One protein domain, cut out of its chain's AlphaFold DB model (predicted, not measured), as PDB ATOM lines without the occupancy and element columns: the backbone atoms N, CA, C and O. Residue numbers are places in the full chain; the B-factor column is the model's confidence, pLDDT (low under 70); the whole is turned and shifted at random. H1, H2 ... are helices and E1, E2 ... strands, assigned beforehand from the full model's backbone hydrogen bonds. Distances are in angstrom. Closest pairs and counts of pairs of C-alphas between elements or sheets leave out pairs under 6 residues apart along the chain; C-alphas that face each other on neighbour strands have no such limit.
ATOM      1  N   VAL A 318     330.061 362.261 213.788       95.25
ATOM      2  CA  VAL A 318     331.186 361.344 214.016       95.25
ATOM      3  C   VAL A 318     332.191 361.959 214.984       95.25
ATOM      4  O   VAL A 318     332.666 361.261 215.872       95.25
ATOM      5  N   GLY A 319     332.488 363.254 214.860       94.38
ATOM      6  CA  GLY A 319     333.403 363.922 215.781       94.38
ATOM      7  C   GLY A 319     332.855 364.004 217.207       94.38
ATOM      8  O   GLY A 319     333.597 363.699 218.136       94.38
ATOM      9  N   ALA A 320     331.561 364.290 217.397       95.50
ATOM     10  CA  ALA A 320     330.934 364.226 218.724       95.50
ATOM     11  C   ALA A 320     330.965 362.802 219.312       95.50
ATOM     12  O   ALA A 320     331.341 362.609 220.469       95.50
ATOM     13  N   ILE A 321     330.643 361.787 218.500       96.19
ATOM     14  CA  ILE A 321     330.714 360.376 218.905       96.19
ATOM     15  C   ILE A 321     332.142 360.003 219.309       96.19
ATOM     16  O   ILE A 321     332.346 359.421 220.369       96.19
ATOM     17  N   ARG A 322     333.152 360.361 218.516       93.81
ATOM     18  CA  ARG A 322     334.549 360.017 218.819       93.81
ATOM     19  C   ARG A 322     335.100 360.787 220.012       93.81
ATOM     20  O   ARG A 322     335.801 360.191 220.822       93.81
ATOM     21  N   ALA A 323     334.720 362.050 220.191       93.50
ATOM     22  CA  ALA A 323     335.051 362.806 221.396       93.50
ATOM     23  C   ALA A 323     334.487 362.137 222.666       93.50
ATOM     24  O   ALA A 323     335.135 362.162 223.711       93.50
ATOM     25  N   SER A 324     333.333 361.460 222.578       95.62
ATOM     26  CA  SER A 324     332.758 360.759 223.738       95.62
ATOM     27  C   SER A 324     333.579 359.553 224.191       95.62
ATOM     28  O   SER A 324     333.526 359.188 225.362       95.62
ATOM     29  N   LEU A 325     334.393 358.965 223.305       94.88
ATOM     30  CA  LEU A 325     335.237 357.817 223.644       94.88
ATOM     31  C   LEU A 325     336.317 358.173 224.676       94.88
ATOM     32  O   LEU A 325     336.801 357.274 225.361       94.88
ATOM     33  N   ALA A 326     336.662 359.454 224.828       93.25
ATOM     34  CA  ALA A 326     337.579 359.928 225.862       93.25
ATOM     35  C   ALA A 326     336.898 360.166 227.224       93.25
ATOM     36  O   ALA A 326     337.583 360.206 228.242       93.25
ATOM     37  N   ARG A 327     335.565 360.301 227.270       94.50
ATOM     38  CA  ARG A 327     334.809 360.481 228.522       94.50
ATOM     39  C   ARG A 327     334.705 359.161 229.280       94.50
ATOM     40  O   ARG A 327     334.656 358.100 228.662       94.50
ATOM     41  N   GLU A 328     334.624 359.205 230.603       94.25
ATOM     42  CA  GLU A 328     334.410 357.999 231.418       94.25
ATOM     43  C   GLU A 328     333.013 357.401 231.185       94.25
ATOM     44  O   GLU A 328     332.879 356.202 230.955       94.25
ATOM     45  N   ASP A 329     331.993 358.260 231.125       95.25
ATOM     46  CA  ASP A 329     330.580 357.892 230.959       95.25
ATOM     47  C   ASP A 329     330.177 357.506 229.525       95.25
ATOM     48  O   ASP A 329     329.046 357.079 229.299       95.25
ATOM     49  N   LYS A 330     331.074 357.704 228.546       97.38
ATOM     50  CA  LYS A 330     330.834 357.494 227.105       97.38
ATOM     51  C   LYS A 330     329.570 358.188 226.576       97.38
ATOM     52  O   LYS A 330     329.031 357.782 225.542       97.38
ATOM     53  N   ARG A 331     329.089 359.241 227.248       97.56
ATOM     54  CA  ARG A 331     327.885 359.964 226.827       97.56
ATOM     55  C   ARG A 331     328.189 360.867 225.636       97.56
ATOM     56  O   ARG A 331     329.199 361.566 225.590       97.56
ATOM     57  N   VAL A 332     327.274 360.855 224.679       97.56
ATOM     58  CA  VAL A 332     327.264 361.695 223.484       97.56
ATOM     59  C   VAL A 332     326.116 362.687 223.644       97.56
ATOM     60  O   VAL A 332     324.941 362.310 223.593       97.56
ATOM     61  N   THR A 333     326.465 363.951 223.852       96.81
ATOM     62  CA  THR A 333     325.537 365.047 224.156       96.81
ATOM     63  C   THR A 333     325.668 366.167 223.119       96.81
ATOM     64  O   THR A 333     326.676 366.246 222.411       96.81
ATOM     65  N   PHE A 334     324.624 366.987 222.945       95.50
ATOM     66  CA  PHE A 334     324.602 367.990 221.870       95.50
ATOM     67  C   PHE A 334     325.599 369.133 222.113       95.50
ATOM     68  O   PHE A 334     326.230 369.590 221.162       95.50
ATOM     69  N   ASP A 335     325.808 369.535 223.369       93.19
ATOM     70  CA  ASP A 335     326.785 370.553 223.792       93.19
ATOM     71  C   ASP A 335     328.218 370.229 223.332       93.19
ATOM     72  O   ASP A 335     329.014 371.124 223.045       93.19
ATOM     73  N   MET A 336     328.535 368.943 223.135       92.38
ATOM     74  CA  MET A 336     329.820 368.531 222.571       92.38
ATOM     75  C   MET A 336     330.043 369.090 221.163       92.38
ATOM     76  O   MET A 336     331.181 369.363 220.798       92.38
ATOM     77  N   LEU A 337     328.988 369.267 220.358       90.69
ATOM     78  CA  LEU A 337     329.094 369.916 219.047       90.69
ATOM     79  C   LEU A 337     329.320 371.422 219.169       90.69
ATOM     80  O   LEU A 337     329.974 371.998 218.303       90.69
ATOM     81  N   GLU A 338     328.791 372.053 220.215       86.62
ATOM     82  CA  GLU A 338     328.944 373.489 220.467       86.62
ATOM     83  C   GLU A 338     330.380 373.829 220.892       86.62
ATOM     84  O   GLU A 338     330.892 374.891 220.539       86.62
ATOM     85  N   GLY A 339     331.067 372.893 221.557       84.62
ATOM     86  CA  GLY A 339     332.499 372.987 221.863       84.62
ATOM     87  C   GLY A 339     333.434 372.739 220.670       84.62
ATOM     88  O   GLY A 339     334.634 373.010 220.761       84.62
ATOM     89  N   LEU A 340     332.922 372.232 219.544       90.31
ATOM     90  CA  LEU A 340     333.704 371.969 218.336       90.31
ATOM     91  C   LEU A 340     333.588 373.129 217.348       90.31
ATOM     92  O   LEU A 340     332.560 373.796 217.231       90.31
ATOM     93  N   TRP A 341     334.651 373.359 216.574       92.94
ATOM     94  CA  TRP A 341     334.609 374.396 215.549       92.94
ATOM     95  C   TRP A 341     333.518 374.096 214.507       92.94
ATOM     96  O   TRP A 341     333.450 372.994 213.954       92.94
ATOM     97  N   SER A 342     332.710 375.111 214.197       90.38
ATOM     98  CA  SER A 342     331.700 375.087 213.142       90.38
ATOM     99  C   SER A 342     331.816 376.315 212.231       90.38
ATOM    100  O   SER A 342     332.230 377.377 212.701       90.38
ATOM    101  N   PRO A 343     331.447 376.203 210.939       91.50
ATOM    102  CA  PRO A 343     331.435 377.352 210.040       91.50
ATOM    103  C   PRO A 343     330.426 378.414 210.492       91.50
ATOM    104  O   PRO A 343     329.265 378.099 210.780       91.50
ATOM    105  N   ALA A 344     330.854 379.673 210.505       90.94
ATOM    106  CA  ALA A 344     329.991 380.821 210.760       90.94
ATOM    107  C   ALA A 344     329.159 381.186 209.519       90.94
ATOM    108  O   ALA A 344     327.989 381.561 209.626       90.94
ATOM    109  N   GLN A 345     329.745 381.052 208.327       90.62
ATOM    110  CA  GLN A 345     329.060 381.257 207.059       90.62
ATOM    111  C   GLN A 345     328.117 380.091 206.761       90.62
ATOM    112  O   GLN A 345     328.360 378.936 207.114       90.62
ATOM    113  N   SER A 346     327.032 380.382 206.042       88.81
ATOM    114  CA  SER A 346     326.022 379.366 205.742       88.81
ATOM    115  C   SER A 346     326.581 378.246 204.859       88.81
ATOM    116  O   SER A 346     326.936 378.451 203.693       88.81
ATOM    117  N   VAL A 347     326.580 377.033 205.411       86.50
ATOM    118  CA  VAL A 347     326.814 375.785 204.674       86.50
ATOM    119  C   VAL A 347     325.571 375.343 203.904       86.50
ATOM    120  O   VAL A 347     325.699 374.684 202.870       86.50
ATOM    121  N   GLY A 348     324.374 375.766 204.330       79.56
ATOM    122  CA  GLY A 348     323.112 375.524 203.629       79.56
ATOM    123  C   GLY A 348     323.094 376.040 202.184       79.56
ATOM    124  O   GLY A 348     322.338 375.535 201.353       79.56
ATOM    125  N   ASN A 349     323.972 376.987 201.835       78.31
ATOM    126  CA  ASN A 349     324.165 377.440 200.456       78.31
ATOM    127  C   ASN A 349     324.700 376.354 199.510       78.31
ATOM    128  O   ASN A 349     324.434 376.417 198.311       78.31
ATOM    129  N   TYR A 350     325.402 375.351 200.042       81.69
ATOM    130  CA  TYR A 350     325.961 374.221 199.292       81.69
ATOM    131  C   TYR A 350     325.079 372.968 199.345       81.69
ATOM    132  O   TYR A 350     325.404 371.946 198.744       81.69
ATOM    133  N   MET A 351     323.963 373.047 200.068       76.44
ATOM    134  CA  MET A 351     322.985 371.978 200.209       76.44
ATOM    135  C   MET A 351     321.725 372.277 199.383       76.44
ATOM    136  O   MET A 351     321.546 373.384 198.876       76.44
ATOM    137  N   ASP A 352     320.832 371.289 199.257       66.25
ATOM    138  CA  ASP A 352     319.488 371.504 198.698       66.25
ATOM    139  C   ASP A 352     318.802 372.670 199.433       66.25
ATOM    140  O   ASP A 352     318.774 372.698 200.666       66.25
ATOM    141  N   TRP A 353     318.249 373.625 198.678       56.75
ATOM    142  CA  TRP A 353     317.589 374.819 199.205       56.75
ATOM    143  C   TRP A 353     316.474 374.484 200.203       56.75
ATOM    144  O   TRP A 353     316.283 375.225 201.165       56.75
ATOM    145  N   ARG A 354     315.804 373.331 200.043       61.56
ATOM    146  CA  ARG A 354     314.771 372.833 200.972       61.56
ATOM    147  C   ARG A 354     315.307 372.516 202.365       61.56
ATOM    148  O   ARG A 354     314.536 372.321 203.299       61.56
ATOM    149  N   ARG A 355     316.627 372.393 202.492       68.44
ATOM    150  CA  ARG A 355     317.322 372.076 203.739       68.44
ATOM    151  C   ARG A 355     317.886 373.321 204.417       68.44
ATOM    152  O   ARG A 355     318.476 373.159 205.471       68.44
ATOM    153  N   ARG A 356     317.734 374.527 203.857       75.12
ATOM    154  CA  ARG A 356     318.209 375.771 204.486       75.12
ATOM    155  C   ARG A 356     317.349 376.134 205.692       75.12
ATOM    156  O   ARG A 356     316.137 375.933 205.669       75.12
ATOM    157  N   ILE A 357     317.978 376.693 206.722       79.94
ATOM    158  CA  ILE A 357     317.285 377.168 207.920       79.94
ATOM    159  C   ILE A 357     317.251 378.703 207.891       79.94
ATOM    160  O   ILE A 357     318.323 379.325 207.901       79.94
ATOM    161  N   PRO A 358     316.051 379.316 207.831       82.44
ATOM    162  CA  PRO A 358     315.875 380.762 207.963       82.44
ATOM    163  C   PRO A 358     316.533 381.307 209.236       82.44
ATOM    164  O   PRO A 358     316.569 380.614 210.250       82.44
ATOM    165  N   ALA A 359     317.091 382.520 209.185       82.75
ATOM    166  CA  ALA A 359     317.900 383.072 210.279       82.75
ATOM    167  C   ALA A 359     317.122 383.220 211.599       82.75
ATOM    168  O   ALA A 359     317.662 382.929 212.663       82.75
ATOM    169  N   ASP A 360     315.848 383.589 211.513       85.38
ATOM    170  CA  ASP A 360     314.881 383.674 212.613       85.38
ATOM    171  C   ASP A 360     314.589 382.316 213.276       85.38
ATOM    172  O   ASP A 360     314.185 382.270 214.432       85.38
ATOM    173  N   GLN A 361     314.855 381.203 212.586       83.81
ATOM    174  CA  GLN A 361     314.636 379.838 213.082       83.81
ATOM    175  C   GLN A 361     315.912 379.157 213.602       83.81
ATOM    176  O   GLN A 361     315.923 377.939 213.789       83.81
ATOM    177  N   ARG A 362     317.013 379.903 213.770       84.50
ATOM    178  CA  ARG A 362     318.300 379.347 214.234       84.50
ATOM    179  C   ARG A 362     318.487 379.409 215.745       84.50
ATOM    180  O   ARG A 362     319.422 378.789 216.238       84.50
ATOM    181  N   GLU A 363     317.631 380.137 216.464       85.00
ATOM    182  CA  GLU A 363     317.681 380.243 217.934       85.00
ATOM    183  C   GLU A 363     319.082 380.640 218.448       85.00
ATOM    184  O   GLU A 363     319.642 380.006 219.335       85.00
ATOM    185  N   GLY A 364     319.705 381.644 217.820       80.94
ATOM    186  CA  GLY A 364     321.045 382.125 218.192       80.94
ATOM    187  C   GLY A 364     322.219 381.250 217.725       80.94
ATOM    188  O   GLY A 364     323.370 381.640 217.907       80.94
ATOM    189  N   ARG A 365     321.963 380.104 217.081       85.88
ATOM    190  CA  ARG A 365     323.003 379.201 216.563       85.88
ATOM    191  C   ARG A 365     323.492 379.604 215.168       85.88
ATOM    192  O   ARG A 365     322.801 380.283 214.403       85.88
ATOM    193  N   THR A 366     324.674 379.112 214.791       88.25
ATOM    194  CA  THR A 366     325.124 379.151 213.390       88.25
ATOM    195  C   THR A 366     324.166 378.349 212.501       88.25
ATOM    196  O   THR A 366     323.462 377.450 212.967       88.25
ATOM    197  N   ASP A 367     324.151 378.638 211.193       89.94
ATOM    198  CA  ASP A 367     323.376 377.855 210.214       89.94
ATOM    199  C   ASP A 367     323.695 376.352 210.319       89.94
ATOM    200  O   ASP A 367     322.805 375.511 210.223       89.94
ATOM    201  N   TRP A 368     324.959 376.014 210.592       91.88
ATOM    202  CA  TRP A 368     325.388 374.634 210.761       91.88
ATOM    203  C   TRP A 368     324.863 373.974 212.039       91.88
ATOM    204  O   TRP A 368     324.290 372.885 211.970       91.88
ATOM    205  N   LEU A 369     325.005 374.615 213.201       91.56
ATOM    206  CA  LEU A 369     324.524 374.042 214.461       91.56
ATOM    207  C   LEU A 369     322.995 373.907 214.476       91.56
ATOM    208  O   LEU A 369     322.476 372.910 214.973       91.56
ATOM    209  N   ALA A 370     322.269 374.831 213.840       90.88
ATOM    210  CA  ALA A 370     320.827 374.696 213.636       90.88
ATOM    211  C   ALA A 370     320.465 373.488 212.739       90.88
ATOM    212  O   ALA A 370     319.445 372.825 212.943       90.88
ATOM    213  N   LEU A 371     321.291 373.160 211.736       90.12
ATOM    214  CA  LEU A 371     321.095 371.961 210.909       90.12
ATOM    215  C   LEU A 371     321.338 370.675 211.696       90.12
ATOM    216  O   LEU A 371     320.624 369.690 211.486       90.12
ATOM    217  N   MET A 372     322.337 370.686 212.577       92.12
ATOM    218  CA  MET A 372     322.644 369.568 213.462       92.12
ATOM    219  C   MET A 372     321.529 369.358 214.491       92.12
ATOM    220  O   MET A 372     321.061 368.229 214.636       92.12
ATOM    221  N   SER A 373     321.029 370.425 215.127       91.75
ATOM    222  CA  SER A 373     319.977 370.337 216.152       91.75
ATOM    223  C   SER A 373     318.693 369.701 215.618       91.75
ATOM    224  O   SER A 373     318.161 368.772 216.223       91.75
ATOM    225  N   ARG A 374     318.250 370.092 214.413       89.44
ATOM    226  CA  ARG A 374     317.061 369.516 213.749       89.44
ATOM    227  C   ARG A 374     317.170 368.022 213.444       89.44
ATOM    228  O   ARG A 374     316.164 367.390 213.125       89.44
ATOM    229  N   ARG A 375     318.381 367.469 213.457       91.19
ATOM    230  CA  ARG A 375     318.651 366.057 213.162       91.19
ATOM    231  C   ARG A 375     319.030 365.254 214.393       91.19
ATOM    232  O   ARG A 375     318.884 364.035 214.366       91.19
ATOM    233  N   TRP A 376     319.496 365.924 215.445       94.62
ATOM    234  CA  TRP A 376     320.048 365.291 216.634       94.62
ATOM    235  C   TRP A 376     319.094 364.253 217.219       94.62
ATOM    236  O   TRP A 376     319.448 363.085 217.295       94.62
ATOM    237  N   ASN A 377     317.843 364.638 217.485       94.00
ATOM    238  CA  ASN A 377     316.831 363.755 218.080       94.00
ATOM    239  C   ASN A 377     316.266 362.679 217.128       94.00
ATOM    240  O   ASN A 377     315.411 361.880 217.541       94.00
ATOM    241  N   GLY A 378     316.723 362.638 215.872       86.50
ATOM    242  CA  GLY A 378     316.151 361.843 214.784       86.50
ATOM    243  C   GLY A 378     314.989 362.545 214.067       86.50
ATOM    244  O   GLY A 378     314.826 363.759 214.154       86.50
ATOM    245  N   GLY A 379     314.184 361.782 213.318       81.56
ATOM    246  CA  GLY A 379     313.004 362.281 212.600       81.56
ATOM    247  C   GLY A 379     313.034 361.941 211.110       81.56
ATOM    248  O   GLY A 379     313.309 360.807 210.736       81.56
ATOM    249  N   LYS A 380     312.758 362.925 210.241       71.56
ATOM    250  CA  LYS A 380     312.742 362.732 208.772       71.56
ATOM    251  C   LYS A 380     314.135 362.558 208.151       71.56
ATOM    252  O   LYS A 380     314.240 362.193 206.983       71.56
ATOM    253  N   SER A 381     315.200 362.882 208.885       76.06
ATOM    254  CA  SER A 381     316.566 362.619 208.433       76.06
ATOM    255  C   SER A 381     316.953 361.183 208.778       76.06
ATOM    256  O   SER A 381     316.707 360.770 209.909       76.06
ATOM    257  N   PRO A 382     317.619 360.447 207.871       75.00
ATOM    258  CA  PRO A 382     318.180 359.148 208.222       75.00
ATOM    259  C   PRO A 382     319.375 359.266 209.184       75.00
ATOM    260  O   PRO A 382     319.784 358.260 209.748       75.00
ATOM    261  N   TYR A 383     319.946 360.464 209.372       87.50
ATOM    262  CA  TYR A 383     321.173 360.666 210.142       87.50
ATOM    263  C   TYR A 383     320.895 361.353 211.483       87.50
ATOM    264  O   TYR A 383     320.412 362.484 211.514       87.50
ATOM    265  N   SER A 384     321.268 360.674 212.563       93.62
ATOM    266  CA  SER A 384     321.343 361.133 213.958       93.62
ATOM    267  C   SER A 384     322.450 360.326 214.660       93.62
ATOM    268  O   SER A 384     322.961 359.385 214.045       93.62
ATOM    269  N   PRO A 385     322.833 360.596 215.920       96.31
ATOM    270  CA  PRO A 385     323.821 359.756 216.604       96.31
ATOM    271  C   PRO A 385     323.460 358.256 216.620       96.31
ATOM    272  O   PRO A 385     324.326 357.419 216.390       96.31
ATOM    273  N   ALA A 386     322.177 357.897 216.748       95.31
ATOM    274  CA  ALA A 386     321.721 356.497 216.702       95.31
ATOM    275  C   ALA A 386     321.877 355.809 215.325       95.31
ATOM    276  O   ALA A 386     321.781 354.580 215.223       95.31
ATOM    277  N   PHE A 387     322.116 356.573 214.253       94.69
ATOM    278  CA  PHE A 387     322.396 356.013 212.929       94.69
ATOM    279  C   PHE A 387     323.727 355.250 212.882       94.69
ATOM    280  O   PHE A 387     323.886 354.362 212.043       94.69
ATOM    281  N   PHE A 388     324.663 355.548 213.780       96.12
ATOM    282  CA  PHE A 388     325.974 354.912 213.794       96.12
ATOM    283  C   PHE A 388     325.968 353.618 214.616       96.12
ATOM    284  O   PHE A 388     325.249 353.476 215.609       96.12
ATOM    285  N   ASP A 389     326.735 352.633 214.158       96.50
ATOM    286  CA  ASP A 389     326.916 351.359 214.842       96.50
ATOM    287  C   ASP A 389     327.636 351.562 216.187       96.50
ATOM    288  O   ASP A 389     328.586 352.339 216.284       96.50
ATOM    289  N   GLY A 390     327.139 350.903 217.236       96.31
ATOM    290  CA  GLY A 390     327.667 351.027 218.593       96.31
ATOM    291  C   GLY A 390     327.217 352.270 219.373       96.31
ATOM    292  O   GLY A 390     327.698 352.478 220.489       96.31
ATOM    293  N   VAL A 391     326.299 353.082 218.826       97.75
ATOM    294  CA  VAL A 391     325.727 354.262 219.499       97.75
ATOM    295  C   VAL A 391     324.232 354.071 219.753       97.75
ATOM    296  O   VAL A 391     323.469 353.760 218.831       97.75
ATOM    297  N   ARG A 392     323.794 354.259 221.004       96.56
ATOM    298  CA  ARG A 392     322.410 353.998 221.446       96.56
ATOM    299  C   ARG A 392     321.821 355.183 222.215       96.56
ATOM    300  O   ARG A 392     322.567 355.889 222.885       96.56
ATOM    301  N   PRO A 393     320.505 355.449 222.111       96.44
ATOM    302  CA  PRO A 393     319.848 356.421 222.979       96.44
ATOM    303  C   PRO A 393     319.775 355.879 224.412       96.44
ATOM    304  O   PRO A 393     319.419 354.721 224.610       96.44
ATOM    305  N   THR A 394     320.044 356.731 225.397       97.12
ATOM    306  CA  THR A 394     319.957 356.382 226.831       97.12
ATOM    307  C   THR A 394     318.517 356.379 227.359       97.12
ATOM    308  O   THR A 394     318.232 355.799 228.400       97.12
ATOM    309  N   GLY A 395     317.597 357.033 226.640       96.12
ATOM    310  CA  GLY A 395     316.239 357.336 227.109       96.12
ATOM    311  C   GLY A 395     316.125 358.694 227.810       96.12
ATOM    312  O   GLY A 395     315.014 359.185 227.990       96.12
ATOM    313  N   GLU A 396     317.252 359.330 228.133       97.50
ATOM    314  CA  GLU A 396     317.306 360.655 228.749       97.50
ATOM    315  C   GLU A 396     317.252 361.779 227.703       97.50
ATOM    316  O   GLU A 396     317.672 361.626 226.548       97.50
ATOM    317  N   ILE A 397     316.745 362.932 228.136       96.81
ATOM    318  CA  ILE A 397     316.698 364.184 227.381       96.81
ATOM    319  C   ILE A 397     317.258 365.273 228.300       96.81
ATOM    320  O   ILE A 397     316.879 365.328 229.469       96.81
ATOM    321  N   ASP A 398     318.165 366.099 227.787       94.94
ATOM    322  CA  ASP A 398     318.720 367.223 228.543       94.94
ATOM    323  C   ASP A 398     317.732 368.396 228.675       94.94
ATOM    324  O   ASP A 398     316.651 368.419 228.079       94.94
ATOM    325  N   GLU A 399     318.106 369.400 229.465       93.75
ATOM    326  CA  GLU A 399     317.294 370.599 229.720       93.75
ATOM    327  C   GLU A 399     316.992 371.433 228.465       93.75
ATOM    328  O   GLU A 399     316.031 372.202 228.445       93.75
ATOM    329  N   THR A 400     317.772 371.252 227.396       90.50
ATOM    330  CA  THR A 400     317.588 371.928 226.106       90.50
ATOM    331  C   THR A 400     316.734 371.118 225.125       90.50
ATOM    332  O   THR A 400     316.456 371.571 224.013       90.50
ATOM    333  N   GLY A 401     316.270 369.932 225.536       93.50
ATOM    334  CA  GLY A 401     315.401 369.069 224.745       93.50
ATOM    335  C   GLY A 401     316.142 368.117 223.805       93.50
ATOM    336  O   GLY A 401     315.498 367.507 222.942       93.50
ATOM    337  N   PHE A 402     317.462 367.949 223.937       96.12
ATOM    338  CA  PHE A 402     318.223 366.996 223.130       96.12
ATOM    339  C   PHE A 402     318.355 365.635 223.816       96.12
ATOM    340  O   PHE A 402     318.644 365.521 225.003       96.12
ATOM    341  N   LYS A 403     318.150 364.564 223.044       96.94
ATOM    342  CA  LYS A 403     318.372 363.186 223.492       96.94
ATOM    343  C   LYS A 403     319.841 362.979 223.835       96.94
ATOM    344  O   LYS A 403     320.716 363.370 223.061       96.94
ATOM    345  N   ILE A 404     320.095 362.270 224.927       97.94
ATOM    346  CA  ILE A 404     321.436 361.824 225.297       97.94
ATOM    347  C   ILE A 404     321.667 360.428 224.718       97.94
ATOM    348  O   ILE A 404     320.837 359.523 224.870       97.94
ATOM    349  N   TYR A 405     322.807 360.243 224.060       98.19
ATOM    350  CA  TYR A 405     323.238 358.954 223.522       98.19
ATOM    351  C   TYR A 405     324.452 358.432 224.298       98.19
ATOM    352  O   TYR A 405     325.091 359.174 225.038       98.19
ATOM    353  N   GLU A 406     324.790 357.163 224.117       97.56
ATOM    354  CA  GLU A 406     326.007 356.553 224.654       97.56
ATOM    355  C   GLU A 406     326.767 355.779 223.572       97.56
ATOM    356  O   GLU A 406     326.163 355.242 222.638       97.56
ATOM    357  N   SER A 407     328.092 355.721 223.706       97.88
ATOM    358  CA  SER A 407     329.010 355.026 222.794       97.88
ATOM    359  C   SER A 407     329.706 353.821 223.442       97.88
ATOM    360  O   SER A 407     330.724 353.340 222.944       97.88
ATOM    361  N   SER A 408     329.163 353.290 224.542       97.69
ATOM    362  CA  SER A 408     329.741 352.161 225.286       97.69
ATOM    363  C   SER A 408     329.898 350.891 224.438       97.69
ATOM    364  O   SER A 408     330.889 350.174 224.572       97.69
ATOM    365  N   GLU A 409     328.933 350.594 223.557       96.69
ATOM    366  CA  GLU A 409     329.026 349.466 222.613       96.69
ATOM    367  C   GLU A 409     330.146 349.706 221.594       96.69
ATOM    368  O   GLU A 409     330.993 348.833 221.421       96.69
ATOM    369  N   LEU A 410     330.217 350.905 221.004       97.00
ATOM    370  CA  LEU A 410     331.303 351.292 220.099       97.00
ATOM    371  C   LEU A 410     332.679 351.166 220.771       97.00
ATOM    372  O   LEU A 410     333.598 350.611 220.179       97.00
ATOM    373  N   ALA A 411     332.825 351.638 222.012       96.75
ATOM    374  CA  ALA A 411     334.082 351.551 222.751       96.75
ATOM    375  C   ALA A 411     334.553 350.097 222.935       96.75
ATOM    376  O   ALA A 411     335.746 349.824 222.816       96.75
ATOM    377  N   ARG A 412     333.626 349.157 223.174       95.25
ATOM    378  CA  ARG A 412     333.944 347.722 223.251       95.25
ATOM    379  C   ARG A 412     334.371 347.157 221.900       95.25
ATOM    380  O   ARG A 412     335.351 346.428 221.845       95.25
ATOM    381  N   GLU A 413     333.665 347.502 220.826       93.25
ATOM    382  CA  GLU A 413     333.993 347.038 219.469       93.25
ATOM    383  C   GLU A 413     335.357 347.550 218.988       93.25
ATOM    384  O   GLU A 413     336.071 346.841 218.288       93.25
ATOM    385  N   LEU A 414     335.747 348.761 219.395       93.00
ATOM    386  CA  LEU A 414     337.048 349.344 219.068       93.00
ATOM    387  C   LEU A 414     338.218 348.749 219.869       93.00
ATOM    388  O   LEU A 414     339.367 348.915 219.459       93.00
ATOM    389  N   ALA A 415     337.950 348.097 221.003       89.56
ATOM    390  CA  ALA A 415     338.976 347.492 221.855       89.56
ATOM    391  C   ALA A 415     339.399 346.080 221.405       89.56
ATOM    392  O   ALA A 415     340.443 345.594 221.839       89.56
ATOM    393  N   VAL A 416     338.581 345.433 220.568       75.44
ATOM    394  CA  VAL A 416     338.837 344.133 219.915       75.44
ATOM    395  C   VAL A 416     339.565 344.356 218.599       75.44
ATOM    396  O   VAL A 416     340.294 343.443 218.155       75.44
TER     397      VAL A 416
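This is residues 318 to 416 of the 416 residues of an uncharacterized protein of Sphingomonas sp. G-3-2-10 (UniProt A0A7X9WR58). What shape? It has little regular structure: hairpin E1 and E2 with H4 makes one end, loop 339 to 366 the other. What builds it? Of 99 printed residues, 39 form H1, H2, H3, E1, E2, H4, in a mixed class with an antiparallel sheet. It is compact, radius of gyration of the C-alphas 14.3 A, spanning 43 by 28 by 26 A.

What touches? H1, residues 318 to 324, and H2, 335 to 338, only just touch, with 3 pairs of C-alphas within 8 A. How do strands pair? E1, 392 to 397, and E2, 403 to 406, form an antiparallel hairpin; N 394 to O 404 is 2.9 A. Are helices bonded? H1 and H4, 408 to 415, have every O i to N i+4 pair within hydrogen-bond range, H3, 367 to 376, 5 of 6.

Where does H1 begin? C-alpha 318 is at (331.186, 361.344, 214.016). Where does H4 end? C-alpha 415 is at (338.976, 347.492, 221.855).

How large? C-alphas 360 and 416 are farthest apart, 46.8 A. What is uncertain? Residues 352 to 355 have pLDDT under 70.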